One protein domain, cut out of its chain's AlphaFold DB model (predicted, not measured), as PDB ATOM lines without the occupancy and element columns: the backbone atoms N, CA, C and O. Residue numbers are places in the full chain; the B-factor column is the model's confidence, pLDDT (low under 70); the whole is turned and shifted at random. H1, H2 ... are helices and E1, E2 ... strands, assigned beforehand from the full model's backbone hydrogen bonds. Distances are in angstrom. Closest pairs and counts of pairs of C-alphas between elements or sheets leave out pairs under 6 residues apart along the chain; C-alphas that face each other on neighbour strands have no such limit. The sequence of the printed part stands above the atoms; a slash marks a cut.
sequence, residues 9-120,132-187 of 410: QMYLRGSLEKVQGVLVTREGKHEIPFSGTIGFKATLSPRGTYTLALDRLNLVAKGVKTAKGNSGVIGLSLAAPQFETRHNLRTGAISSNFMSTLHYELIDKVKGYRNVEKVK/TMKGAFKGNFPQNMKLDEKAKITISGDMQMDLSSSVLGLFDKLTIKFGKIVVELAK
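Overview. This is residues 9 to 120 and 132 to 187 of the 410 residues of an uncharacterized protein of Desulfuromonadales bacterium (UniProt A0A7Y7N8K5). Nine strands close into a long, narrow barrel, twisted: the ring runs E1, E2, E3, then E4 and E5 sharing one place, then E6, E7, E8, E9 and back to E1. The short helix H1 sits beyond one end, and residues 112 to 120 stick out from there as a free arm. The printed part has 168 residues, mostly strand, in the order E1 to E6, H1, E7 to E9, with antiparallel neighbours. It is compact, with a radius of gyration of the C-alphas of 17.7 A, and spans 54 by 43 by 23 A.

Arrangement. The branched sheet has no edge strands; it holds E1, residues 9 to 25, E2, residues 28 to 44, E3, residues 50 to 61, E4, residues 74 to 78, E5, residues 83 to 87, E6, residues 93 to 104, E7, residues 132 to 140, E8, residues 153 to 165, and E9, residues 173 to 186. E1 and E2 form a hairpin at 166 degrees, with N 12 and O 40 2.8 A apart. E3 has E2 on one side, with N 39 and O 56 at 2.8 A, and E4 and E5 on the other side. Between the neighbour strands E3 and E4, N 76 and O 59 are within hydrogen-bond range at 2.8 A; between the neighbour strands E3 and E5, whose directions stand at 118 degrees, N 54 and O 83 are within hydrogen-bond range at 2.8 A. On one side of E6 lie E4, with N 101 and O 77 at 2.8 A, and E5, with N 86 and O 95 at 2.8 A. E7 is on the other side of E6, with N 135 and O 98 at 2.8 A. E7 and E8 form a hairpin, with N 158 and O 138 at 2.8 A, as do E8 and E9, with N 159 and O 176 at 2.8 A. E9 and E1 are antiparallel neighbours at 159 degrees, with N 184 and O 13 within hydrogen-bond range at 2.8 A. E1 to E4 and E7 to E9 are meanders, each strand the antiparallel neighbour of the one before. H1, residues 106 to 111, is not on the sheet; every O i to N i+4 pair in it is within hydrogen-bond range.

Along the chain. E1 begins at C-alpha 9 (6.980, -5.796, -6.573), is 39.8 A long and bends by 74 degrees at residue 18. E2, 44.7 A, bends by 70 degrees at residue 32, and E9, 32.4 A, by 80 degrees at residue 180, ending at C-alpha 186 (4.598, -0.500, -14.264). E8 is 34.9 A, E3 33.1 A, E6 32.3 A and E7 25.9 A long. H1 begins at C-alpha 106 (-31.503, -6.673, -14.121).

Size, cuts and confidence. Without residues 112 to 120 the body spans 55 by 25 by 24 A. Residues 121 to 131 are not printed, and C-alphas 120 and 132 are 30.3 A apart across the cut. The links E3 to E4 and E7 to E8 are long. The pLDDT is under 70 at residues 116 to 120 and 149 to 150.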
ATOM      1  N   GLN A   9       8.278  -5.526  -5.951       84.06
ATOM      2  CA  GLN A   9       6.980  -5.796  -6.573       84.06
ATOM      3  C   GLN A   9       6.835  -4.979  -7.859       84.06
ATOM      4  O   GLN A   9       7.233  -3.815  -7.923       84.06
ATOM      5  N   MET A  10       6.276  -5.602  -8.890       86.50
ATOM      6  CA  MET A  10       5.965  -4.976 -10.173       86.50
ATOM      7  C   MET A  10       4.593  -5.441 -10.653       86.50
ATOM      8  O   MET A  10       4.115  -6.491 -10.232       86.50
ATOM      9  N   TYR A  11       3.981  -4.693 -11.566       88.44
ATOM     10  CA  TYR A  11       2.680  -5.041 -12.127       88.44
ATOM     11  C   TYR A  11       2.756  -5.091 -13.650       88.44
ATOM     12  O   TYR A  11       3.237  -4.148 -14.274       88.44
ATOM     13  N   LEU A  12       2.278  -6.189 -14.231       91.25
ATOM     14  CA  LEU A  12       2.039  -6.366 -15.662       91.25
ATOM     15  C   LEU A  12       0.578  -6.049 -15.937       91.25
ATOM     16  O   LEU A  12      -0.290  -6.631 -15.295       91.25
ATOM     17  N   ARG A  13       0.303  -5.133 -16.858       90.00
ATOM     18  CA  ARG A  13      -1.024  -4.528 -17.006       90.00
ATOM     19  C   ARG A  13      -1.419  -4.422 -18.466       90.00
ATOM     20  O   ARG A  13      -0.709  -3.768 -19.220       90.00
ATOM     21  N   GLY A  14      -2.524  -5.045 -18.863       91.12
ATOM     22  CA  GLY A  14      -3.042  -4.981 -20.229       91.12
ATOM     23  C   GLY A  14      -4.516  -4.603 -20.301       91.12
ATOM     24  O   GLY A  14      -5.332  -5.037 -19.488       91.12
ATOM     25  N   SER A  15      -4.858  -3.822 -21.317       92.88
ATOM     26  CA  SER A  15      -6.247  -3.523 -21.653       92.88
ATOM     27  C   SER A  15      -6.833  -4.627 -22.528       92.88
ATOM     28  O   SER A  15      -6.184  -5.127 -23.450       92.88
ATOM     29  N   LEU A  16      -8.077  -4.990 -22.244       94.12
ATOM     30  CA  LEU A  16      -8.910  -5.830 -23.090       94.12
ATOM     31  C   LEU A  16      -9.838  -4.891 -23.860       94.12
ATOM     32  O   LEU A  16     -10.691  -4.242 -23.263       94.12
ATOM     33  N   GLU A  17      -9.651  -4.778 -25.170       92.81
ATOM     34  CA  GLU A  17     -10.443  -3.882 -26.017       92.81
ATOM     35  C   GLU A  17     -11.340  -4.715 -26.931       92.81
ATOM     36  O   GLU A  17     -10.857  -5.319 -27.888       92.81
ATOM     37  N   LYS A  18     -12.646  -4.758 -26.628       93.12
ATOM     38  CA  LYS A  18     -13.659  -5.476 -27.425       93.12
ATOM     39  C   LYS A  18     -13.278  -6.935 -27.726       93.12
ATOM     40  O   LYS A  18     -13.450  -7.416 -28.845       93.12
ATOM     41  N   VAL A  19     -12.755  -7.646 -26.729       95.25
ATOM     42  CA  VAL A  19     -12.441  -9.074 -26.847       95.25
ATOM     43  C   VAL A  19     -13.731  -9.882 -26.958       95.25
ATOM     44  O   VAL A  19     -14.710  -9.602 -26.267       95.25
ATOM     45  N   GLN A  20     -13.750 -10.881 -27.838       95.62
ATOM     46  CA  GLN A  20     -14.961 -11.656 -28.086       95.62
ATOM     47  C   GLN A  20     -15.261 -12.577 -26.898       95.62
ATOM     48  O   GLN A  20     -14.450 -13.437 -26.533       95.62
ATOM     49  N   GLY A  21     -16.450 -12.408 -26.324       96.94
ATOM     50  CA  GLY A  21     -17.019 -13.291 -25.320       96.94
ATOM     51  C   GLY A  21     -18.194 -14.100 -25.864       96.94
ATOM     52  O   GLY A  21     -18.884 -13.685 -26.796       96.94
ATOM     53  N   VAL A  22     -18.423 -15.260 -25.259       98.06
ATOM     54  CA  VAL A  22     -19.620 -16.082 -25.433       98.06
ATOM     55  C   VAL A  22     -20.262 -16.247 -24.066       98.06
ATOM     56  O   VAL A  22     -19.677 -16.869 -23.174       98.06
ATOM     57  N   LEU A  23     -21.456 -15.691 -23.918       97.19
ATOM     58  CA  LEU A  23     -22.279 -15.794 -22.724       97.19
ATOM     59  C   LEU A  23     -23.348 -16.862 -22.948       97.19
ATOM     60  O   LEU A  23     -24.055 -16.837 -23.954       97.19
ATOM     61  N   VAL A  24     -23.452 -17.822 -22.037       97.19
ATOM     62  CA  VAL A  24     -24.462 -18.880 -22.085       97.19
ATOM     63  C   VAL A  24     -25.565 -18.535 -21.098       97.19
ATOM     64  O   VAL A  24     -25.312 -18.355 -19.909       97.19
ATOM     65  N   THR A  25     -26.773 -18.442 -21.632       94.31
ATOM     66  CA  THR A  25     -28.035 -18.251 -20.913       94.31
ATOM     67  C   THR A  25     -28.904 -19.490 -21.116       94.31
ATOM     68  O   THR A  25     -28.620 -20.316 -21.990       94.31
ATOM     69  N   ARG A  26     -30.020 -19.579 -20.391       89.06
ATOM     70  CA  ARG A  26     -31.022 -20.635 -20.609       89.06
ATOM     71  C   ARG A  26     -31.639 -20.577 -22.007       89.06
ATOM     72  O   ARG A  26     -32.034 -21.601 -22.551       89.06
ATOM     73  N   GLU A  27     -31.702 -19.385 -22.588       87.44
ATOM     74  CA  GLU A  27     -32.261 -19.104 -23.908       87.44
ATOM     75  C   GLU A  27     -31.265 -19.366 -25.046       87.44
ATOM     76  O   GLU A  27     -31.650 -19.377 -26.215       87.44
ATOM     77  N   GLY A  28     -29.987 -19.588 -24.726       92.69
ATOM     78  CA  GLY A  28     -28.954 -19.905 -25.703       92.69
ATOM     79  C   GLY A  28     -27.644 -19.155 -25.491       92.69
ATOM     80  O   GLY A  28     -27.349 -18.631 -24.414       92.69
ATOM     81  N   LYS A  29     -26.825 -19.145 -26.544       96.69
ATOM     82  CA  LYS A  29     -25.500 -18.519 -26.555       96.69
ATOM     83  C   LYS A  29     -25.576 -17.128 -27.173       96.69
ATOM     84  O   LYS A  29     -26.160 -16.965 -28.240       96.69
ATOM     85  N   HIS A  30     -24.912 -16.169 -26.542       96.62
ATOM     86  CA  HIS A  30     -24.813 -14.788 -26.998       96.62
ATOM     87  C   HIS A  30     -23.348 -14.434 -27.220       96.62
ATOM     88  O   HIS A  30     -22.527 -14.542 -26.310       96.62
ATOM     89  N   GLU A  31     -23.019 -14.012 -28.435       96.81
ATOM     90  CA  GLU A  31     -21.704 -13.475 -28.765       96.81
ATOM     91  C   GLU A  31     -21.692 -11.974 -28.494       96.81
ATOM     92  O   GLU A  31     -22.401 -11.216 -29.154       96.81
ATOM     93  N   ILE A  32     -20.894 -11.538 -27.518       96.12
ATOM     94  CA  ILE A  32     -20.819 -10.129 -27.124       96.12
ATOM     95  C   ILE A  32     -19.368  -9.680 -26.910       96.12
ATOM     96  O   ILE A  32     -18.554 -10.445 -26.382       96.12
ATOM     97  N   PRO A  33     -19.017  -8.446 -27.309       96.88
ATOM     98  CA  PRO A  33     -17.700  -7.893 -27.043       96.88
ATOM     99  C   PRO A  33     -17.589  -7.452 -25.579       96.88
ATOM    100  O   PRO A  33     -18.446  -6.727 -25.073       96.88
ATOM    101  N   PHE A  34     -16.491  -7.833 -24.933       97.25
ATOM    102  CA  PHE A  34     -16.106  -7.356 -23.608       97.25
ATOM    103  C   PHE A  34     -14.939  -6.380 -23.703       97.25
ATOM    104  O   PHE A  34     -14.018  -6.559 -24.499       97.25
ATOM    105  N   SER A  35     -14.943  -5.378 -22.837       96.38
ATOM    106  CA  SER A  35     -13.801  -4.497 -22.607       96.38
ATOM    107  C   SER A  35     -13.399  -4.536 -21.137       96.38
ATOM    108  O   SER A  35     -14.192  -4.933 -20.289       96.38
ATOM    109  N   GLY A  36     -12.176  -4.131 -20.816       94.88
ATOM    110  CA  GLY A  36     -11.730  -4.033 -19.431       94.88
ATOM    111  C   GLY A  36     -10.225  -4.180 -19.283       94.88
ATOM    112  O   GLY A  36      -9.460  -3.704 -20.124       94.88
ATOM    113  N   THR A  37      -9.782  -4.823 -18.207       94.69
ATOM    114  CA  THR A  37      -8.359  -4.938 -17.875       94.69
ATOM    115  C   THR A  37      -7.988  -6.302 -17.313       94.69
ATOM    116  O   THR A  37      -8.782  -6.964 -16.649       94.69
ATOM    117  N   ILE A  38      -6.745  -6.712 -17.564       95.31
ATOM    118  CA  ILE A  38      -6.124  -7.899 -16.973       95.31
ATOM    119  C   ILE A  38      -4.730  -7.559 -16.456       95.31
ATOM    120  O   ILE A  38      -3.929  -6.921 -17.144       95.31
ATOM    121  N   GLY A  39      -4.438  -7.962 -15.223       94.00
ATOM    122  CA  GLY A  39      -3.231  -7.557 -14.520       94.00
ATOM    123  C   GLY A  39      -2.630  -8.663 -13.683       94.00
ATOM    124  O   GLY A  39      -3.340  -9.388 -12.989       94.00
ATOM    125  N   PHE A  40      -1.304  -8.743 -13.709       94.44
ATOM    126  CA  PHE A  40      -0.540  -9.680 -12.904       94.44
ATOM    127  C   PHE A  40       0.429  -8.930 -12.004       94.44
ATOM    128  O   PHE A  40       1.220  -8.108 -12.470       94.44
ATOM    129  N   LYS A  41       0.418  -9.259 -10.718       93.00
ATOM    130  CA  LYS A  41       1.455  -8.846  -9.785       93.00
ATOM    131  C   LYS A  41       2.636  -9.800  -9.900       93.00
ATOM    132  O   LYS A  41       2.482 -11.008  -9.736       93.00
ATOM    133  N   ALA A  42       3.815  -9.252 -10.162       92.00
ATOM    134  CA  ALA A  42       5.072  -9.976 -10.197       92.00
ATOM    135  C   ALA A  42       5.890  -9.683  -8.935       92.00
ATOM    136  O   ALA A  42       6.179  -8.523  -8.628       92.00
ATOM    137  N   THR A  43       6.293 -10.735  -8.222       90.88
ATOM    138  CA  THR A  43       7.165 -10.618  -7.045       90.88
ATOM    139  C   THR A  43       8.537 -11.178  -7.381       90.88
ATOM    140  O   THR A  43       8.681 -12.376  -7.619       90.88
ATOM    141  N   LEU A  44       9.547 -10.306  -7.421       88.62
ATOM    142  CA  LEU A  44      10.926 -10.688  -7.716       88.62
ATOM    143  C   LEU A  44      11.616 -11.238  -6.466       88.62
ATOM    144  O   LEU A  44      11.686 -10.582  -5.427       88.62
ATOM    145  N   SER A  45      12.183 -12.428  -6.604       85.38
ATOM    146  CA  SER A  45      13.107 -13.004  -5.630       85.38
ATOM    147  C   SER A  45      14.491 -12.337  -5.718       85.38
ATOM    148  O   SER A  45      14.892 -11.894  -6.800       85.38
ATOM    149  N   PRO A  46      15.294 -12.368  -4.639       79.38
ATOM    150  CA  PRO A  46      16.683 -11.896  -4.666       79.38
ATOM    151  C   PRO A  46      17.566 -12.600  -5.709       79.38
ATOM    152  O   PRO A  46      18.556 -12.040  -6.163       79.38
ATOM    153  N   ARG A  47      17.201 -13.825  -6.115       78.69
ATOM    154  CA  ARG A  47      17.920 -14.628  -7.118       78.69
ATOM    155  C   ARG A  47      17.514 -14.304  -8.565       78.69
ATOM    156  O   ARG A  47      17.908 -15.018  -9.479       78.69
ATOM    157  N   GLY A  48      16.690 -13.276  -8.784       77.69
ATOM    158  CA  GLY A  48      16.253 -12.841 -10.117       77.69
ATOM    159  C   GLY A  48      15.111 -13.659 -10.735       77.69
ATOM    160  O   GLY A  48      14.651 -13.331 -11.825       77.69
ATOM    161  N   THR A  49      14.612 -14.694 -10.050       85.94
ATOM    162  CA  THR A  49      13.360 -15.384 -10.424       85.94
ATOM    163  C   THR A  49      12.141 -14.596  -9.946       85.94
ATOM    164  O   THR A  49      12.279 -13.762  -9.047       85.94
ATOM    165  N   TYR A  50      10.958 -14.853 -10.505       91.00
ATOM    166  CA  TYR A  50       9.721 -14.191 -10.088       91.00
ATOM    167  C   TYR A  50       8.538 -15.154 -10.020       91.00
ATOM    168  O   TYR A  50       8.482 -16.141 -10.754       91.00
ATOM    169  N   THR A  51       7.576 -14.822  -9.164       92.62
ATOM    170  CA  THR A  51       6.239 -15.428  -9.147       92.62
ATOM    171  C   THR A  51       5.214 -14.449  -9.703       92.62
ATOM    172  O   THR A  51       5.440 -13.236  -9.682       92.62
ATOM    173  N   LEU A  52       4.100 -14.975 -10.217       95.06
ATOM    174  CA  LEU A  52       2.975 -14.185 -10.705       95.06
ATOM    175  C   LEU A  52       1.719 -14.481  -9.882       95.06
ATOM    176  O   LEU A  52       1.459 -15.626  -9.516       95.06
ATOM    177  N   ALA A  53       0.917 -13.451  -9.649       96.44
ATOM    178  CA  ALA A  53      -0.447 -13.558  -9.151       96.44
ATOM    179  C   ALA A  53      -1.372 -12.752 -10.065       96.44
ATOM    180  O   ALA A  53      -1.002 -11.658 -10.487       96.44
ATOM    181  N   LEU A  54      -2.556 -13.278 -10.375       96.75
ATOM    182  CA  LEU A  54      -3.594 -12.542 -11.083       96.75
ATOM    183  C   LEU A  54      -4.168 -11.551 -10.074       96.75
ATOM    184  O   LEU A  54      -4.741 -11.965  -9.074       96.75
ATOM    185  N   ASP A  55      -3.938 -10.267 -10.309       93.31
ATOM    186  CA  ASP A  55      -4.219  -9.170  -9.371       93.31
ATOM    187  C   ASP A  55      -5.373  -8.287  -9.863       93.31
ATOM    188  O   ASP A  55      -6.062  -7.630  -9.087       93.31
ATOM    189  N   ARG A  56      -5.634  -8.306 -11.174       93.12
ATOM    190  CA  ARG A  56      -6.773  -7.609 -11.765       93.12
ATOM    191  C   ARG A  56      -7.371  -8.433 -12.892       93.12
ATOM    192  O   ARG A  56      -6.659  -8.881 -13.788       93.12
ATOM    193  N   LEU A  57      -8.685  -8.573 -12.863       96.25
ATOM    194  CA  LEU A  57      -9.495  -8.959 -14.005       96.25
ATOM    195  C   LEU A  57     -10.794  -8.180 -13.884       96.25
ATOM    196  O   LEU A  57     -11.583  -8.456 -12.988       96.25
ATOM    197  N   ASN A  58     -10.964  -7.211 -14.769       96.94
ATOM    198  CA  ASN A  58     -12.161  -6.406 -14.890       96.94
ATOM    199  C   ASN A  58     -12.715  -6.610 -16.293       96.94
ATOM    200  O   ASN A  58     -11.969  -6.504 -17.270       96.94
ATOM    201  N   LEU A  59     -14.002  -6.910 -16.395       97.44
ATOM    202  CA  LEU A  59     -14.686  -7.138 -17.659       97.44
ATOM    203  C   LEU A  59     -16.032  -6.433 -17.628       97.44
ATOM    204  O   LEU A  59     -16.783  -6.579 -16.666       97.44
ATOM    205  N   VAL A  60     -16.334  -5.705 -18.695       97.75
ATOM    206  CA  VAL A  60     -17.604  -5.015 -18.877       97.75
ATOM    207  C   VAL A  60     -18.112  -5.225 -20.296       97.75
ATOM    208  O   VAL A  60     -17.338  -5.199 -21.258       97.75
ATOM    209  N   ALA A  61     -19.415  -5.447 -20.429       97.31
ATOM    210  CA  ALA A  61     -20.098  -5.556 -21.709       97.31
ATOM    211  C   ALA A  61     -21.488  -4.922 -21.646       97.31
ATOM    212  O   ALA A  61     -22.066  -4.723 -20.577       97.31
ATOM    213  N   LYS A  62     -22.041  -4.645 -22.830       95.94
ATOM    214  CA  LYS A  62     -23.460  -4.311 -22.965       95.94
ATOM    215  C   LYS A  62     -24.327  -5.499 -22.559       95.94
ATOM    216  O   LYS A  62     -23.915  -6.652 -22.695       95.94
ATOM    217  N   GLY A  63     -25.541  -5.192 -22.118       94.19
ATOM    218  CA  GLY A  63     -26.523  -6.205 -21.766       94.19
ATOM    219  C   GLY A  63     -27.008  -7.043 -22.940       94.19
ATOM    220  O   GLY A  63     -26.927  -6.643 -24.104       94.19
ATOM    221  N   VAL A  64     -27.547  -8.212 -22.609       94.75
ATOM    222  CA  VAL A  64     -28.202  -9.128 -23.545       94.75
ATOM    223  C   VAL A  64     -29.693  -9.214 -23.241       94.75
ATOM    224  O   VAL A  64     -30.132  -9.042 -22.102       94.75
ATOM    225  N   LYS A  65     -30.500  -9.497 -24.267       93.25
ATOM    226  CA  LYS A  65     -31.927  -9.774 -24.078       93.25
ATOM    227  C   LYS A  65     -32.107 -11.150 -23.444       93.25
ATOM    228  O   LYS A  65     -31.504 -12.118 -23.897       93.25
ATOM    229  N   THR A  66     -32.977 -11.227 -22.445       89.88
ATOM    230  CA  THR A  66     -33.320 -12.461 -21.725       89.88
ATOM    231  C   THR A  66     -34.833 -12.578 -21.560       89.88
ATOM    232  O   THR A  66     -35.552 -11.609 -21.818       89.88
ATOM    233  N   ALA A  67     -35.339 -13.722 -21.092       87.00
ATOM    234  CA  ALA A  67     -36.773 -13.889 -20.845       87.00
ATOM    235  C   ALA A  67     -37.339 -12.900 -19.809       87.00
ATOM    236  O   ALA A  67     -38.535 -12.622 -19.815       87.00
ATOM    237  N   LYS A  68     -36.493 -12.350 -18.927       88.06
ATOM    238  CA  LYS A  68     -36.880 -11.378 -17.891       88.06
ATOM    239  C   LYS A  68     -36.652  -9.917 -18.301       88.06
ATOM    240  O   LYS A  68     -36.819  -9.027 -17.477       88.06
ATOM    241  N   GLY A  69     -36.269  -9.670 -19.555       90.69
ATOM    242  CA  GLY A  69     -35.915  -8.347 -20.067       90.69
ATOM    243  C   GLY A  69     -34.437  -8.232 -20.439       90.69
ATOM    244  O   GLY A  69     -33.709  -9.224 -20.504       90.69
ATOM    245  N   ASN A  70     -33.985  -7.015 -20.734       93.62
ATOM    246  CA  ASN A  70     -32.567  -6.751 -20.977       93.62
ATOM    247  C   ASN A  70     -31.789  -6.879 -19.658       93.62
ATOM    248  O   ASN A  70     -32.236  -6.351 -18.641       93.62
ATOM    249  N   SER A  71     -30.639  -7.558 -19.670       95.44
ATOM    250  CA  SER A  71     -29.793  -7.704 -18.482       95.44
ATOM    251  C   SER A  71     -29.225  -6.374 -17.973       95.44
ATOM    252  O   SER A  71     -28.833  -6.308 -16.812       95.44
ATOM    253  N   GLY A  72     -29.158  -5.346 -18.828       95.00
ATOM    254  CA  GLY A  72     -28.393  -4.124 -18.568       95.00
ATOM    255  C   GLY A  72     -26.886  -4.383 -18.606       95.00
ATOM    256  O   GLY A  72     -26.456  -5.485 -18.969       95.00
ATOM    257  N   VAL A  73     -26.084  -3.370 -18.269       96.56
ATOM    258  CA  VAL A  73     -24.614  -3.463 -18.266       96.56
ATOM    259  C   VAL A  73     -24.158  -4.669 -17.443       96.56
ATOM    260  O   VAL A  73     -24.619  -4.891 -16.328       96.56
ATOM    261  N   ILE A  74     -23.260  -5.469 -18.017       97.75
ATOM    262  CA  ILE A  74     -22.695  -6.657 -17.378       97.75
ATOM    263  C   ILE A  74     -21.310  -6.281 -16.876       97.75
ATOM    264  O   ILE A  74     -20.460  -5.911 -17.682       97.75
ATOM    265  N   GLY A  75     -21.073  -6.401 -15.572       97.94
ATOM    266  CA  GLY A  75     -19.793  -6.107 -14.935       97.94
ATOM    267  C   GLY A  75     -19.246  -7.304 -14.168       97.94
ATOM    268  O   GLY A  75     -19.983  -8.010 -13.482       97.94
ATOM    269  N   LEU A  76     -17.936  -7.519 -14.261       97.56
ATOM    270  CA  LEU A  76     -17.243  -8.580 -13.544       97.56
ATOM    271  C   LEU A  76     -15.887  -8.101 -13.030       97.56
ATOM    272  O   LEU A  76     -15.122  -7.478 -13.764       97.56
ATOM    273  N   SER A  77     -15.591  -8.430 -11.776       97.12
ATOM    274  CA  SER A  77     -14.299  -8.184 -11.130       97.12
ATOM    275  C   SER A  77     -13.852  -9.398 -10.313       97.12
ATOM    276  O   SER A  77     -14.650 -10.281 -10.001       97.12
ATOM    277  N   LEU A  78     -12.567  -9.489  -9.970       97.00
ATOM    278  CA  LEU A  78     -12.081 -10.532  -9.059       97.00
ATOM    279  C   LEU A  78     -12.759 -10.427  -7.684       97.00
ATOM    280  O   LEU A  78     -12.854  -9.343  -7.116       97.00
ATOM    281  N   ALA A  79     -13.167 -11.567  -7.124       94.25
ATOM    282  CA  ALA A  79     -13.807 -11.633  -5.806       94.25
ATOM    283  C   ALA A  79     -12.802 -11.549  -4.640       94.25
ATOM    284  O   ALA A  79     -13.191 -11.386  -3.488       94.25
ATOM    285  N   ALA A  80     -11.506 -11.677  -4.932       92.44
ATOM    286  CA  ALA A  80     -10.415 -11.505  -3.983       92.44
ATOM    287  C   ALA A  80      -9.305 -10.650  -4.618       92.44
ATOM    288  O   ALA A  80      -9.207 -10.613  -5.847       92.44
ATOM    289  N   PRO A  81      -8.442  -9.997  -3.816       88.19
ATOM    290  CA  PRO A  81      -7.418  -9.100  -4.346       88.19
ATOM    291  C   PRO A  81      -6.445  -9.780  -5.309       88.19
ATOM    292  O   PRO A  81      -6.022  -9.158  -6.274       88.19
ATOM    293  N   GLN A  82      -6.081 -11.040  -5.045       93.44
ATOM    294  CA  GLN A  82      -5.093 -11.789  -5.821       93.44
ATOM    295  C   GLN A  82      -5.424 -13.281  -5.863       93.44
ATOM    296  O   GLN A  82      -5.886 -13.855  -4.878       93.44
ATOM    297  N   PHE A  83      -5.087 -13.918  -6.983       97.06
ATOM    298  CA  PHE A  83      -5.109 -15.370  -7.154       97.06
ATOM    299  C   PHE A  83      -3.748 -15.878  -7.619       97.06
ATOM    300  O   PHE A  83      -3.084 -15.263  -8.459       97.06
ATOM    301  N   GLU A  84      -3.320 -17.022  -7.090       95.94
ATOM    302  CA  GLU A  84      -2.052 -17.630  -7.486       95.94
ATOM    303  C   GLU A  84      -2.054 -17.947  -8.988       95.94
ATOM    304  O   GLU A  84      -3.045 -18.421  -9.554       95.94
ATOM    305  N   THR A  85      -0.936 -17.661  -9.652       97.25
ATOM    306  CA  THR A  85      -0.774 -17.916 -11.079       97.25
ATOM    307  C   THR A  85       0.459 -18.770 -11.331       97.25
ATOM    308  O   THR A  85       1.591 -18.380 -11.047       97.25
ATOM    309  N   ARG A  86       0.247 -19.946 -11.923       97.06
ATOM    310  CA  ARG A  86       1.336 -20.824 -12.360       97.06
ATOM    311  C   ARG A  86       1.894 -20.300 -13.673       97.06
ATOM    312  O   ARG A  86       1.132 -20.112 -14.617       97.06
ATOM    313  N   HIS A  87       3.210 -20.124 -13.747       95.50
ATOM    314  CA  HIS A  87       3.898 -19.668 -14.951       95.50
ATOM    315  C   HIS A  87       5.124 -20.536 -15.245       95.50
ATOM    316  O   HIS A  87       6.005 -20.697 -14.402       95.50
ATOM    317  N   ASN A  88       5.190 -21.091 -16.453       95.19
ATOM    318  CA  ASN A  88       6.339 -21.837 -16.941       95.19
ATOM    319  C   ASN A  88       7.205 -20.930 -17.824       95.19
ATOM    320  O   ASN A  88       6.897 -20.724 -18.994       95.19
ATOM    321  N   LEU A  89       8.324 -20.443 -17.282       90.50
ATOM    322  CA  LEU A  89       9.215 -19.494 -17.966       90.50
ATOM    323  C   LEU A  89       9.760 -20.002 -19.309       90.50
ATOM    324  O   LEU A  89       9.975 -19.208 -20.220       90.50
ATOM    325  N   ARG A  90       9.978 -21.316 -19.448       92.19
ATOM    326  CA  ARG A  90      10.542 -21.912 -20.667       92.19
ATOM    327  C   ARG A  90       9.539 -21.903 -21.815       92.19
ATOM    328  O   ARG A  90       9.904 -21.636 -22.953       92.19
ATOM    329  N   THR A  91       8.284 -22.225 -21.516       95.06
ATOM    330  CA  THR A  91       7.218 -22.339 -22.527       95.06
ATOM    331  C   THR A  91       6.388 -21.065 -22.665       95.06
ATOM    332  O   THR A  91       5.732 -20.891 -23.685       95.06
ATOM    333  N   GLY A  92       6.426 -20.180 -21.666       94.75
ATOM    334  CA  GLY A  92       5.542 -19.022 -21.539       94.75
ATOM    335  C   GLY A  92       4.143 -19.368 -21.019       94.75
ATOM    336  O   GLY A  92       3.345 -18.462 -20.783       94.75
ATOM    337  N   ALA A  93       3.828 -20.653 -20.820       97.56
ATOM    338  CA  ALA A  93       2.495 -21.093 -20.428       97.56
ATOM    339  C   ALA A  93       2.114 -20.559 -19.045       97.56
ATOM    340  O   ALA A  93       2.872 -20.696 -18.078       97.56
ATOM    341  N   ILE A  94       0.918 -19.985 -18.952       97.44
ATOM    342  CA  ILE A  94       0.381 -19.386 -17.736       97.44
ATOM    343  C   ILE A  94      -1.029 -19.896 -17.456       97.44
ATOM    344  O   ILE A  94      -1.823 -20.108 -18.372       97.44
ATOM    345  N   SER A  95      -1.339 -20.116 -16.179       98.06
ATOM    346  CA  SER A  95      -2.681 -20.512 -15.757       98.06
ATOM    347  C   SER A  95      -3.011 -20.048 -14.346       98.06
ATOM    348  O   SER A  95      -2.140 -20.020 -13.474       98.06
ATOM    349  N   SER A  96      -4.276 -19.710 -14.117       98.19
ATOM    350  CA  SER A  96      -4.794 -19.336 -12.803       98.19
ATOM    351  C   SER A  96      -6.236 -19.811 -12.660       98.19
ATOM    352  O   SER A  96      -7.000 -19.752 -13.622       98.19
ATOM    353  N   ASN A  97      -6.600 -20.276 -11.468       98.38
ATOM    354  CA  ASN A  97      -7.993 -20.478 -11.084       98.38
ATOM    355  C   ASN A  97      -8.391 -19.318 -10.180       98.38
ATOM    356  O   ASN A  97      -7.633 -18.959  -9.278       98.38
ATOM    357  N   PHE A  98      -9.569 -18.756 -10.402       98.31
ATOM    358  CA  PHE A  98     -10.020 -17.570  -9.691       98.31
ATOM    359  C   PHE A  98     -11.517 -17.619  -9.401       98.31
ATOM    360  O   PHE A  98     -12.253 -18.427  -9.962       98.31
ATOM    361  N   MET A  99     -11.956 -16.734  -8.517       98.31
ATOM    362  CA  MET A  99     -13.366 -16.425  -8.307       98.31
ATOM    363  C   MET A  99     -13.598 -14.977  -8.719       98.31
ATOM    364  O   MET A  99     -12.755 -14.113  -8.460       98.31
ATOM    365  N   SER A 100     -14.735 -14.706  -9.341       97.75
ATOM    366  CA  SER A 100     -15.141 -13.358  -9.711       97.75
ATOM    367  C   SER A 100     -16.552 -13.046  -9.243       97.75
ATOM    368  O   SER A 100     -17.417 -13.921  -9.176       97.75
ATOM    369  N   THR A 101     -16.761 -11.779  -8.914       97.44
ATOM    370  CA  THR A 101     -18.067 -11.202  -8.633       97.44
ATOM    371  C   THR A 101     -18.666 -10.742  -9.952       97.44
ATOM    372  O   THR A 101     -18.019 -10.013 -10.702       97.44
ATOM    373  N   LEU A 102     -19.886 -11.180 -10.236       98.00
ATOM    374  CA  LEU A 102     -20.666 -10.838 -11.417       98.00
ATOM    375  C   LEU A 102     -21.867  -9.989 -10.994       98.00
ATOM    376  O   LEU A 102     -22.591 -10.342 -10.064       98.00
ATOM    377  N   HIS A 103     -22.102  -8.898 -11.714       98.06
ATOM    378  CA  HIS A 103     -23.317  -8.099 -11.606       98.06
ATOM    379  C   HIS A 103     -23.868  -7.770 -12.991       98.06
ATOM    380  O   HIS A 103     -23.122  -7.647 -13.965       98.06
ATOM    381  N   TYR A 104     -25.186  -7.642 -13.056       97.25
ATOM    382  CA  TYR A 104     -25.910  -7.069 -14.178       97.25
ATOM    383  C   TYR A 104     -27.156  -6.364 -13.643       97.25
ATOM    384  O   TYR A 104     -27.812  -6.873 -12.732       97.25
ATOM    385  N   GLU A 105     -27.476  -5.197 -14.198       95.38
ATOM    386  CA  GLU A 105     -28.508  -4.275 -13.691       95.38
ATOM    387  C   GLU A 105     -29.888  -4.932 -13.475       95.38
ATOM    388  O   GLU A 105     -30.639  -4.561 -12.574       95.38
ATOM    389  N   LEU A 106     -30.239  -5.945 -14.274       95.94
ATOM    390  CA  LEU A 106     -31.503  -6.673 -14.121       95.94
ATOM    391  C   LEU A 106     -31.632  -7.380 -12.759       95.94
ATOM    392  O   LEU A 106     -32.758  -7.598 -12.310       95.94
ATOM    393  N   ILE A 107     -30.522  -7.710 -12.082       96.38
ATOM    394  CA  ILE A 107     -30.567  -8.206 -10.698       96.38
ATOM    395  C   ILE A 107     -31.273  -7.192  -9.808       96.38
ATOM    396  O   ILE A 107     -32.219  -7.562  -9.115       96.38
ATOM    397  N   ASP A 108     -30.872  -5.927  -9.880       95.00
ATOM    398  CA  ASP A 108     -31.408  -4.871  -9.023       95.00
ATOM    399  C   ASP A 108     -32.882  -4.612  -9.347       95.00
ATOM    400  O   ASP A 108     -33.707  -4.484  -8.449       95.00
ATOM    401  N   LYS A 109     -33.256  -4.659 -10.631       92.75
ATOM    402  CA  LYS A 109     -34.655  -4.490 -11.069       92.75
ATOM    403  C   LYS A 109     -35.582  -5.600 -10.566       92.75
ATOM    404  O   LYS A 109     -36.748  -5.345 -10.285       92.75
ATOM    405  N   VAL A 110     -35.096  -6.840 -10.478       94.75
ATOM    406  CA  VAL A 110     -35.929  -8.004 -10.116       94.75
ATOM    407  C   VAL A 110     -35.877  -8.316  -8.622       94.75
ATOM    408  O   VAL A 110     -36.874  -8.757  -8.054       94.75
ATOM    409  N   LYS A 111     -34.712  -8.166  -7.987       94.69
ATOM    410  CA  LYS A 111     -34.508  -8.481  -6.566       94.69
ATOM    411  C   LYS A 111     -34.575  -7.265  -5.656       94.69
ATOM    412  O   LYS A 111     -34.737  -7.453  -4.454       94.69
ATOM    413  N   GLY A 112     -34.445  -6.064  -6.207       92.94
ATOM    414  CA  GLY A 112     -34.141  -4.880  -5.423       92.94
ATOM    415  C   GLY A 112     -32.715  -4.931  -4.881       92.94
ATOM    416  O   GLY A 112     -31.838  -5.624  -5.403       92.94
ATOM    417  N   TYR A 113     -32.511  -4.208  -3.790       91.94
ATOM    418  CA  TYR A 113     -31.229  -4.072  -3.114       91.94
ATOM    419  C   TYR A 113     -31.213  -4.874  -1.815       91.94
ATOM    420  O   TYR A 113     -32.249  -5.295  -1.296       91.94
ATOM    421  N   ARG A 114     -30.019  -5.131  -1.285       89.00
ATOM    422  CA  ARG A 114     -29.858  -5.892  -0.046       89.00
ATOM    423  C   ARG A 114     -30.371  -5.081   1.141       89.00
ATOM    424  O   ARG A 114     -29.923  -3.960   1.366       89.00
ATOM    425  N   ASN A 115     -31.232  -5.695   1.952       74.75
ATOM    426  CA  ASN A 115     -31.575  -5.172   3.271       74.75
ATOM    427  C   ASN A 115     -30.410  -5.451   4.214       74.75
ATOM    428  O   ASN A 115     -30.170  -6.595   4.603       74.75
ATOM    429  N   VAL A 116     -29.669  -4.407   4.542       69.50
ATOM    430  CA  VAL A 116     -28.620  -4.445   5.553       69.50
ATOM    431  C   VAL A 116     -29.101  -3.623   6.741       69.50
ATOM    432  O   VAL A 116     -29.686  -2.560   6.546       69.50
ATOM    433  N   GLU A 117     -28.954  -4.141   7.961       59.94
ATOM    434  CA  GLU A 117     -29.263  -3.370   9.170       59.94
ATOM    435  C   GLU A 117     -28.268  -2.210   9.258       59.94
ATOM    436  O   GLU A 117     -27.116  -2.400   9.634       59.94
ATOM    437  N   LYS A 118     -28.698  -1.024   8.825       62.06
ATOM    438  CA  LYS A 118     -27.879   0.190   8.805       62.06
ATOM    439  C   LYS A 118     -28.050   1.013  10.074       62.06
ATOM    440  O   LYS A 118     -28.916   0.752  10.913       62.06
ATOM    441  N   VAL A 119     -27.252   2.073  10.154       58.34
ATOM    442  CA  VAL A 119     -27.492   3.215  11.034       58.34
ATOM    443  C   VAL A 119     -28.934   3.707  10.844       58.34
ATOM    444  O   VAL A 119     -29.451   3.818   9.731       58.34
ATOM    445  N   LYS A 120     -29.631   3.949  11.958       56.78
ATOM    446  CA  LYS A 120     -31.042   4.344  11.968       56.78
ATOM    447  C   LYS A 120     -31.231   5.671  11.215       56.78
ATOM    448  O   LYS A 120     -30.803   6.703  11.715       56.78
ATOM    449  N   THR A 132     -21.570 -15.118  -8.128       98.06
ATOM    450  CA  THR A 132     -20.167 -15.533  -8.117       98.06
ATOM    451  C   THR A 132     -19.907 -16.511  -9.243       98.06
ATOM    452  O   THR A 132     -20.573 -17.544  -9.352       98.06
ATOM    453  N   MET A 133     -18.884 -16.230 -10.040       98.38
ATOM    454  CA  MET A 133     -18.403 -17.112 -11.094       98.38
ATOM    455  C   MET A 133     -17.077 -17.742 -10.664       98.38
ATOM    456  O   MET A 133     -16.186 -17.066 -10.147       98.38
ATOM    457  N   LYS A 134     -16.925 -19.043 -10.905       98.56
ATOM    458  CA  LYS A 134     -15.652 -19.745 -10.762       98.56
ATOM    459  C   LYS A 134     -14.956 -19.770 -12.112       98.56
ATOM    460  O   LYS A 134     -15.498 -20.302 -13.077       98.56
ATOM    461  N   GLY A 135     -13.765 -19.194 -12.173       98.19
ATOM    462  CA  GLY A 135     -13.005 -18.996 -13.395       98.19
ATOM    463  C   GLY A 135     -11.719 -19.806 -13.477       98.19
ATOM    464  O   GLY A 135     -11.072 -20.103 -12.472       98.19
ATOM    465  N   ALA A 136     -11.322 -20.108 -14.705       98.38
ATOM    466  CA  ALA A 136     -10.002 -20.590 -15.062       98.38
ATOM    467  C   ALA A 136      -9.472 -19.770 -16.243       98.38
ATOM    468  O   ALA A 136     -10.141 -19.615 -17.264       98.38
ATOM    469  N   PHE A 137      -8.255 -19.258 -16.093       96.81
ATOM    470  CA  PHE A 137      -7.491 -18.586 -17.133       96.81
ATOM    471  C   PHE A 137      -6.378 -19.511 -17.619       96.81
ATOM    472  O   PHE A 137      -5.659 -20.101 -16.804       96.81
ATOM    473  N   LYS A 138      -6.209 -19.605 -18.937       98.06
ATOM    474  CA  LYS A 138      -5.060 -20.238 -19.587       98.06
ATOM    475  C   LYS A 138      -4.531 -19.311 -20.667       98.06
ATOM    476  O   LYS A 138      -5.292 -18.721 -21.423       98.06
ATOM    477  N   GLY A 139      -3.217 -19.188 -20.756       97.12
ATOM    478  CA  GLY A 139      -2.611 -18.313 -21.742       97.12
ATOM    479  C   GLY A 139      -1.128 -18.551 -21.926       97.12
ATOM    480  O   GLY A 139      -0.560 -19.505 -21.393       97.12
ATOM    481  N   ASN A 140      -0.504 -17.653 -22.681       97.12
ATOM    482  CA  ASN A 140       0.929 -17.674 -22.933       97.12
ATOM    483  C   ASN A 140       1.511 -16.260 -22.925       97.12
ATOM    484  O   ASN A 140       1.038 -15.383 -23.652       97.12
ATOM    485  N   PHE A 141       2.566 -16.082 -22.136       95.50
ATOM    486  CA  PHE A 141       3.560 -15.025 -22.291       95.50
ATOM    487  C   PHE A 141       4.625 -15.427 -23.328       95.50
ATOM    488  O   PHE A 141       4.659 -16.583 -23.762       95.50
ATOM    489  N   PRO A 142       5.527 -14.517 -23.739       93.06
ATOM    490  CA  PRO A 142       6.656 -14.882 -24.580       93.06
ATOM    491  C   PRO A 142       7.567 -15.876 -23.850       93.06
ATOM    492  O   PRO A 142       7.797 -15.766 -22.643       93.06
ATOM    493  N   GLN A 143       8.122 -16.837 -24.587       92.38
ATOM    494  CA  GLN A 143       9.093 -17.780 -24.033       92.38
ATOM    495  C   GLN A 143      10.305 -17.038 -23.473       92.38
ATOM    496  O   GLN A 143      10.798 -16.085 -24.079       92.38
ATOM    497  N   ASN A 144      10.804 -17.494 -22.326       87.88
ATOM    498  CA  ASN A 144      11.944 -16.900 -21.628       87.88
ATOM    499  C   ASN A 144      11.750 -15.405 -21.314       87.88
ATOM    500  O   ASN A 144      12.717 -14.639 -21.282       87.88
ATOM    501  N   MET A 145      10.498 -14.989 -21.089       87.88
ATOM    502  CA  MET A 145      10.149 -13.618 -20.740       87.88
ATOM    503  C   MET A 145      10.959 -13.124 -19.538       87.88
ATOM    504  O   MET A 145      10.947 -13.718 -18.453       87.88
ATOM    505  N   LYS A 146      11.590 -11.964 -19.728       85.88
ATOM    506  CA  LYS A 146      12.242 -11.185 -18.677       85.88
ATOM    507  C   LYS A 146      11.371  -9.986 -18.319       85.88
ATOM    508  O   LYS A 146      10.772  -9.367 -19.195       85.88
ATOM    509  N   LEU A 147      11.318  -9.660 -17.031       84.94
ATOM    510  CA  LEU A 147      10.655  -8.455 -16.540       84.94
ATOM    511  C   LEU A 147      11.608  -7.267 -16.718       84.94
ATOM    512  O   LEU A 147      12.471  -7.030 -15.877       84.94
ATOM    513  N   ASP A 148      11.467  -6.558 -17.834       78.38
ATOM    514  CA  ASP A 148      12.176  -5.308 -18.126       78.38
ATOM    515  C   ASP A 148      11.154  -4.171 -18.269       78.38
ATOM    516  O   ASP A 148      10.156  -4.311 -18.972       78.38
ATOM    517  N   GLU A 149      11.411  -3.043 -17.603       68.06
ATOM    518  CA  GLU A 149      10.559  -1.845 -17.592       68.06
ATOM    519  C   GLU A 149      10.393  -1.228 -18.993       68.06
ATOM    520  O   GLU A 149       9.455  -0.470 -19.218       68.06
ATOM    521  N   LYS A 150      11.269  -1.569 -19.948       69.75
ATOM    522  CA  LYS A 150      11.192  -1.097 -21.339       69.75
ATOM    523  C   LYS A 150      10.557  -2.100 -22.306       69.75
ATOM    524  O   LYS A 150      10.324  -1.756 -23.466       69.75
ATOM    525  N   ALA A 151      10.298  -3.332 -21.874       71.56
ATOM    526  CA  ALA A 151       9.794  -4.375 -22.757       71.56
ATOM    527  C   ALA A 151       8.268  -4.298 -22.901       71.56
ATOM    528  O   ALA A 151       7.529  -4.338 -21.920       71.56
ATOM    529  N   LYS A 152       7.788  -4.271 -24.150       80.69
ATOM    530  CA  LYS A 152       6.384  -4.566 -24.459       80.69
ATOM    531  C   LYS A 152       6.195  -6.074 -24.420       80.69
ATOM    532  O   LYS A 152       6.611  -6.784 -25.335       80.69
ATOM    533  N   ILE A 153       5.592  -6.562 -23.350       91.56
ATOM    534  CA  ILE A 153       5.273  -7.977 -23.197       91.56
ATOM    535  C   ILE A 153       3.898  -8.203 -23.818       91.56
ATOM    536  O   ILE A 153       3.018  -7.355 -23.711       91.56
ATOM    537  N   THR A 154       3.703  -9.332 -24.492       94.44
ATOM    538  CA  THR A 154       2.379  -9.697 -25.015       94.44
ATOM    539  C   THR A 154       1.857 -10.931 -24.311       94.44
ATOM    540  O   THR A 154       2.626 -11.824 -23.981       94.44
ATOM    541  N   ILE A 155       0.554 -10.985 -24.086       95.50
ATOM    542  CA  ILE A 155      -0.129 -12.166 -23.568       95.50
ATOM    543  C   ILE A 155      -1.290 -12.505 -24.490       95.50
ATOM    544  O   ILE A 155      -1.895 -11.626 -25.096       95.50
ATOM    545  N   SER A 156      -1.577 -13.790 -24.620       96.88
ATOM    546  CA  SER A 156      -2.780 -14.296 -25.282       96.88
ATOM    547  C   SER A 156      -3.377 -15.398 -24.434       96.88
ATOM    548  O   SER A 156      -2.647 -16.024 -23.659       96.88
ATOM    549  N   GLY A 157      -4.672 -15.648 -24.572       96.50
ATOM    550  CA  GLY A 157      -5.295 -16.708 -23.806       96.50
ATOM    551  C   GLY A 157      -6.803 -16.777 -23.920       96.50
ATOM    552  O   GLY A 157      -7.452 -16.075 -24.699       96.50
ATOM    553  N   ASP A 158      -7.337 -17.660 -23.099       97.06
ATOM    554  CA  ASP A 158      -8.748 -17.907 -22.932       97.06
ATOM    555  C   ASP A 158      -9.103 -17.956 -21.446       97.06
ATOM    556  O   ASP A 158      -8.311 -18.341 -20.580       97.06
ATOM    557  N   MET A 159     -10.313 -17.502 -21.155       97.44
ATOM    558  CA  MET A 159     -10.913 -17.563 -19.837       97.44
ATOM    559  C   MET A 159     -12.237 -18.291 -19.960       97.44
ATOM    560  O   MET A 159     -13.057 -17.956 -20.815       97.44
ATOM    561  N   GLN A 160     -12.456 -19.255 -19.080       98.31
ATOM    562  CA  GLN A 160     -13.753 -19.878 -18.890       98.31
ATOM    563  C   GLN A 160     -14.200 -19.620 -17.462       98.31
ATOM    564  O   GLN A 160     -13.429 -19.816 -16.528       98.31
ATOM    565  N   MET A 161     -15.441 -19.192 -17.305       98.50
ATOM    566  CA  MET A 161     -16.074 -18.928 -16.027       98.50
ATOM    567  C   MET A 161     -17.435 -19.606 -16.010       98.50
ATOM    568  O   MET A 161     -18.211 -19.435 -16.945       98.50
ATOM    569  N   ASP A 162     -17.718 -20.352 -14.953       98.50
ATOM    570  CA  ASP A 162     -18.986 -21.045 -14.745       98.50
ATOM    571  C   ASP A 162     -19.647 -20.496 -13.471       98.50
ATOM    572  O   ASP A 162     -18.965 -20.198 -12.482       98.50
ATOM    573  N   LEU A 163     -20.968 -20.329 -13.496       98.31
ATOM    574  CA  LEU A 163     -21.729 -19.826 -12.357       98.31
ATOM    575  C   LEU A 163     -21.589 -20.776 -11.167       98.31
ATOM    576  O   LEU A 163     -21.784 -21.984 -11.280       98.31
ATOM    577  N   SER A 164     -21.238 -20.216 -10.014       97.75
ATOM    578  CA  SER A 164     -20.981 -20.978  -8.785       97.75
ATOM    579  C   SER A 164     -21.911 -20.605  -7.634       97.75
ATOM    580  O   SER A 164     -22.203 -21.447  -6.791       97.75
ATOM    581  N   SER A 165     -22.405 -19.366  -7.616       97.25
ATOM    582  CA  SER A 165     -23.424 -18.886  -6.685       97.25
ATOM    583  C   SER A 165     -24.366 -17.953  -7.433       97.25
ATOM    584  O   SER A 165     -23.906 -17.019  -8.093       97.25
ATOM    585  N   SER A 166     -25.667 -18.225  -7.352       96.44
ATOM    586  CA  SER A 166     -26.697 -17.547  -8.138       96.44
ATOM    587  C   SER A 166     -27.665 -16.769  -7.258       96.44
ATOM    588  O   SER A 166     -28.117 -17.273  -6.230       96.44
ATOM    589  N   VAL A 167     -28.084 -15.605  -7.741       95.69
ATOM    590  CA  VAL A 167     -29.210 -14.832  -7.209       95.69
ATOM    591  C   VAL A 167     -30.392 -14.910  -8.175       95.69
ATOM    592  O   VAL A 167     -31.511 -15.230  -7.764       95.69
ATOM    593  N   LEU A 168     -30.147 -14.646  -9.462       95.88
ATOM    594  CA  LEU A 168     -31.105 -14.856 -10.551       95.88
ATOM    595  C   LEU A 168     -30.702 -16.013 -11.471       95.88
ATOM    596  O   LEU A 168     -31.587 -16.644 -12.050       95.88
ATOM    597  N   GLY A 169     -29.405 -16.290 -11.588       95.31
ATOM    598  CA  GLY A 169     -28.825 -17.333 -12.421       95.31
ATOM    599  C   GLY A 169     -29.077 -17.105 -13.903       95.31
ATOM    600  O   GLY A 169     -29.526 -18.020 -14.590       95.31
ATOM    601  N   LEU A 170     -28.869 -15.872 -14.377       95.12
ATOM    602  CA  LEU A 170     -29.103 -15.512 -15.777       95.12
ATOM    603  C   LEU A 170     -28.013 -16.048 -16.708       95.12
ATOM    604  O   LEU A 170     -28.295 -16.422 -17.846       95.12
ATOM    605  N   PHE A 171     -26.773 -16.065 -16.219       95.94
ATOM    606  CA  PHE A 171     -25.591 -16.437 -16.985       95.94
ATOM    607  C   PHE A 171     -24.960 -17.681 -16.376       95.94
ATOM    608  O   PHE A 171     -24.312 -17.603 -15.338       95.94
ATOM    609  N   ASP A 172     -25.124 -18.823 -17.036       96.69
ATOM    610  CA  ASP A 172     -24.580 -20.098 -16.562       96.69
ATOM    611  C   ASP A 172     -23.065 -20.169 -16.785       96.69
ATOM    612  O   ASP A 172     -22.324 -20.756 -15.995       96.69
ATOM    613  N   LYS A 173     -22.599 -19.577 -17.890       98.06
ATOM    614  CA  LYS A 173     -21.206 -19.662 -18.328       98.06
ATOM    615  C   LYS A 173     -20.791 -18.453 -19.155       98.06
ATOM    616  O   LYS A 173     -21.535 -17.985 -20.010       98.06
ATOM    617  N   LEU A 174     -19.553 -18.014 -18.967       98.19
ATOM    618  CA  LEU A 174     -18.882 -17.007 -19.779       98.19
ATOM    619  C   LEU A 174     -17.559 -17.574 -20.293       98.19
ATOM    620  O   LEU A 174     -16.741 -18.082 -19.532       98.19
ATOM    621  N   THR A 175     -17.335 -17.488 -21.600       98.19
ATOM    622  CA  THR A 175     -16.045 -17.809 -22.221       98.19
ATOM    623  C   THR A 175     -15.515 -16.579 -22.931       98.19
ATOM    624  O   THR A 175     -16.234 -15.993 -23.729       98.19
ATOM    625  N   ILE A 176     -14.264 -16.200 -22.689       97.44
ATOM    626  CA  ILE A 176     -13.601 -15.088 -23.377       97.44
ATOM    627  C   ILE A 176     -12.343 -15.613 -24.037       97.44
ATOM    628  O   ILE A 176     -11.565 -16.329 -23.412       97.44
ATOM    629  N   LYS A 177     -12.130 -15.232 -25.294       95.06
ATOM    630  CA  LYS A 177     -10.891 -15.510 -26.018       95.06
ATOM    631  C   LYS A 177     -10.281 -14.199 -26.468       95.06
ATOM    632  O   LYS A 177     -10.961 -13.364 -27.058       95.06
ATOM    633  N   PHE A 178      -8.991 -14.034 -26.219       93.88
ATOM    634  CA  PHE A 178      -8.263 -12.861 -26.668       93.88
ATOM    635  C   PHE A 178      -6.939 -13.263 -27.312       93.88
ATOM    636  O   PHE A 178      -6.228 -14.161 -26.855       93.88
ATOM    637  N   GLY A 179      -6.636 -12.593 -28.426       92.88
ATOM    638  CA  GLY A 179      -5.368 -12.735 -29.128       92.88
ATOM    639  C   GLY A 179      -4.221 -12.086 -28.355       92.88
ATOM    640  O   GLY A 179      -4.242 -11.987 -27.132       92.88
ATOM    641  N   LYS A 180      -3.197 -11.623 -29.070       94.19
ATOM    642  CA  LYS A 180      -2.075 -10.919 -28.441       94.19
ATOM    643  C   LYS A 180      -2.521  -9.535 -27.972       94.19
ATOM    644  O   LYS A 180      -2.725  -8.651 -28.797       94.19
ATOM    645  N   ILE A 181      -2.607  -9.346 -26.662       93.94
ATOM    646  CA  ILE A 181      -2.716  -8.028 -26.032       93.94
ATOM    647  C   ILE A 181      -1.353  -7.626 -25.475       93.94
ATOM    648  O   ILE A 181      -0.561  -8.480 -25.072       93.94
ATOM    649  N   VAL A 182      -1.069  -6.327 -25.454       91.75
ATOM    650  CA  VAL A 182       0.143  -5.793 -24.825       91.75
ATOM    651  C   VAL A 182      -0.114  -5.639 -23.331       91.75
ATOM    652  O   VAL A 182      -1.121  -5.056 -22.936       91.75
ATOM    653  N   VAL A 183       0.807  -6.146 -22.515       90.56
ATOM    654  CA  VAL A 183       0.899  -5.809 -21.098       90.56
ATOM    655  C   VAL A 183       2.147  -4.974 -20.853       90.56
ATOM    656  O   VAL A 183       3.244  -5.293 -21.321       90.56
ATOM    657  N   GLU A 184       1.975  -3.893 -20.110       87.75
ATOM    658  CA  GLU A 184       3.043  -2.971 -19.756       87.75
ATOM    659  C   GLU A 184       3.491  -3.230 -18.320       87.75
ATOM    660  O   GLU A 184       2.674  -3.495 -17.432       87.75
ATOM    661  N   LEU A 185       4.804  -3.176 -18.097       84.94
ATOM    662  CA  LEU A 185       5.379  -3.268 -16.766       84.94
ATOM    663  C   LEU A 185       5.349  -1.887 -16.116       84.94
ATOM    664  O   LEU A 185       5.921  -0.935 -16.639       84.94
ATOM    665  N   ALA A 186       4.722  -1.773 -14.952       77.25
ATOM    666  CA  ALA A 186       4.598  -0.500 -14.264       77.25
ATOM    667  C   ALA A 186       4.794  -0.642 -12.750       77.25
ATOM    668  O   ALA A 186       4.350  -1.605 -12.120       77.25
ATOM    669  N   LYS A 187       5.472   0.354 -12.163       71.19
ATOM    670  CA  LYS A 187       5.681   0.467 -10.708       71.19
ATOM    671  C   LYS A 187       4.450   1.033 -10.001       71.19
ATOM    672  O   LYS A 187       4.088   0.558  -8.936       71.19
TER     673      LYS A 187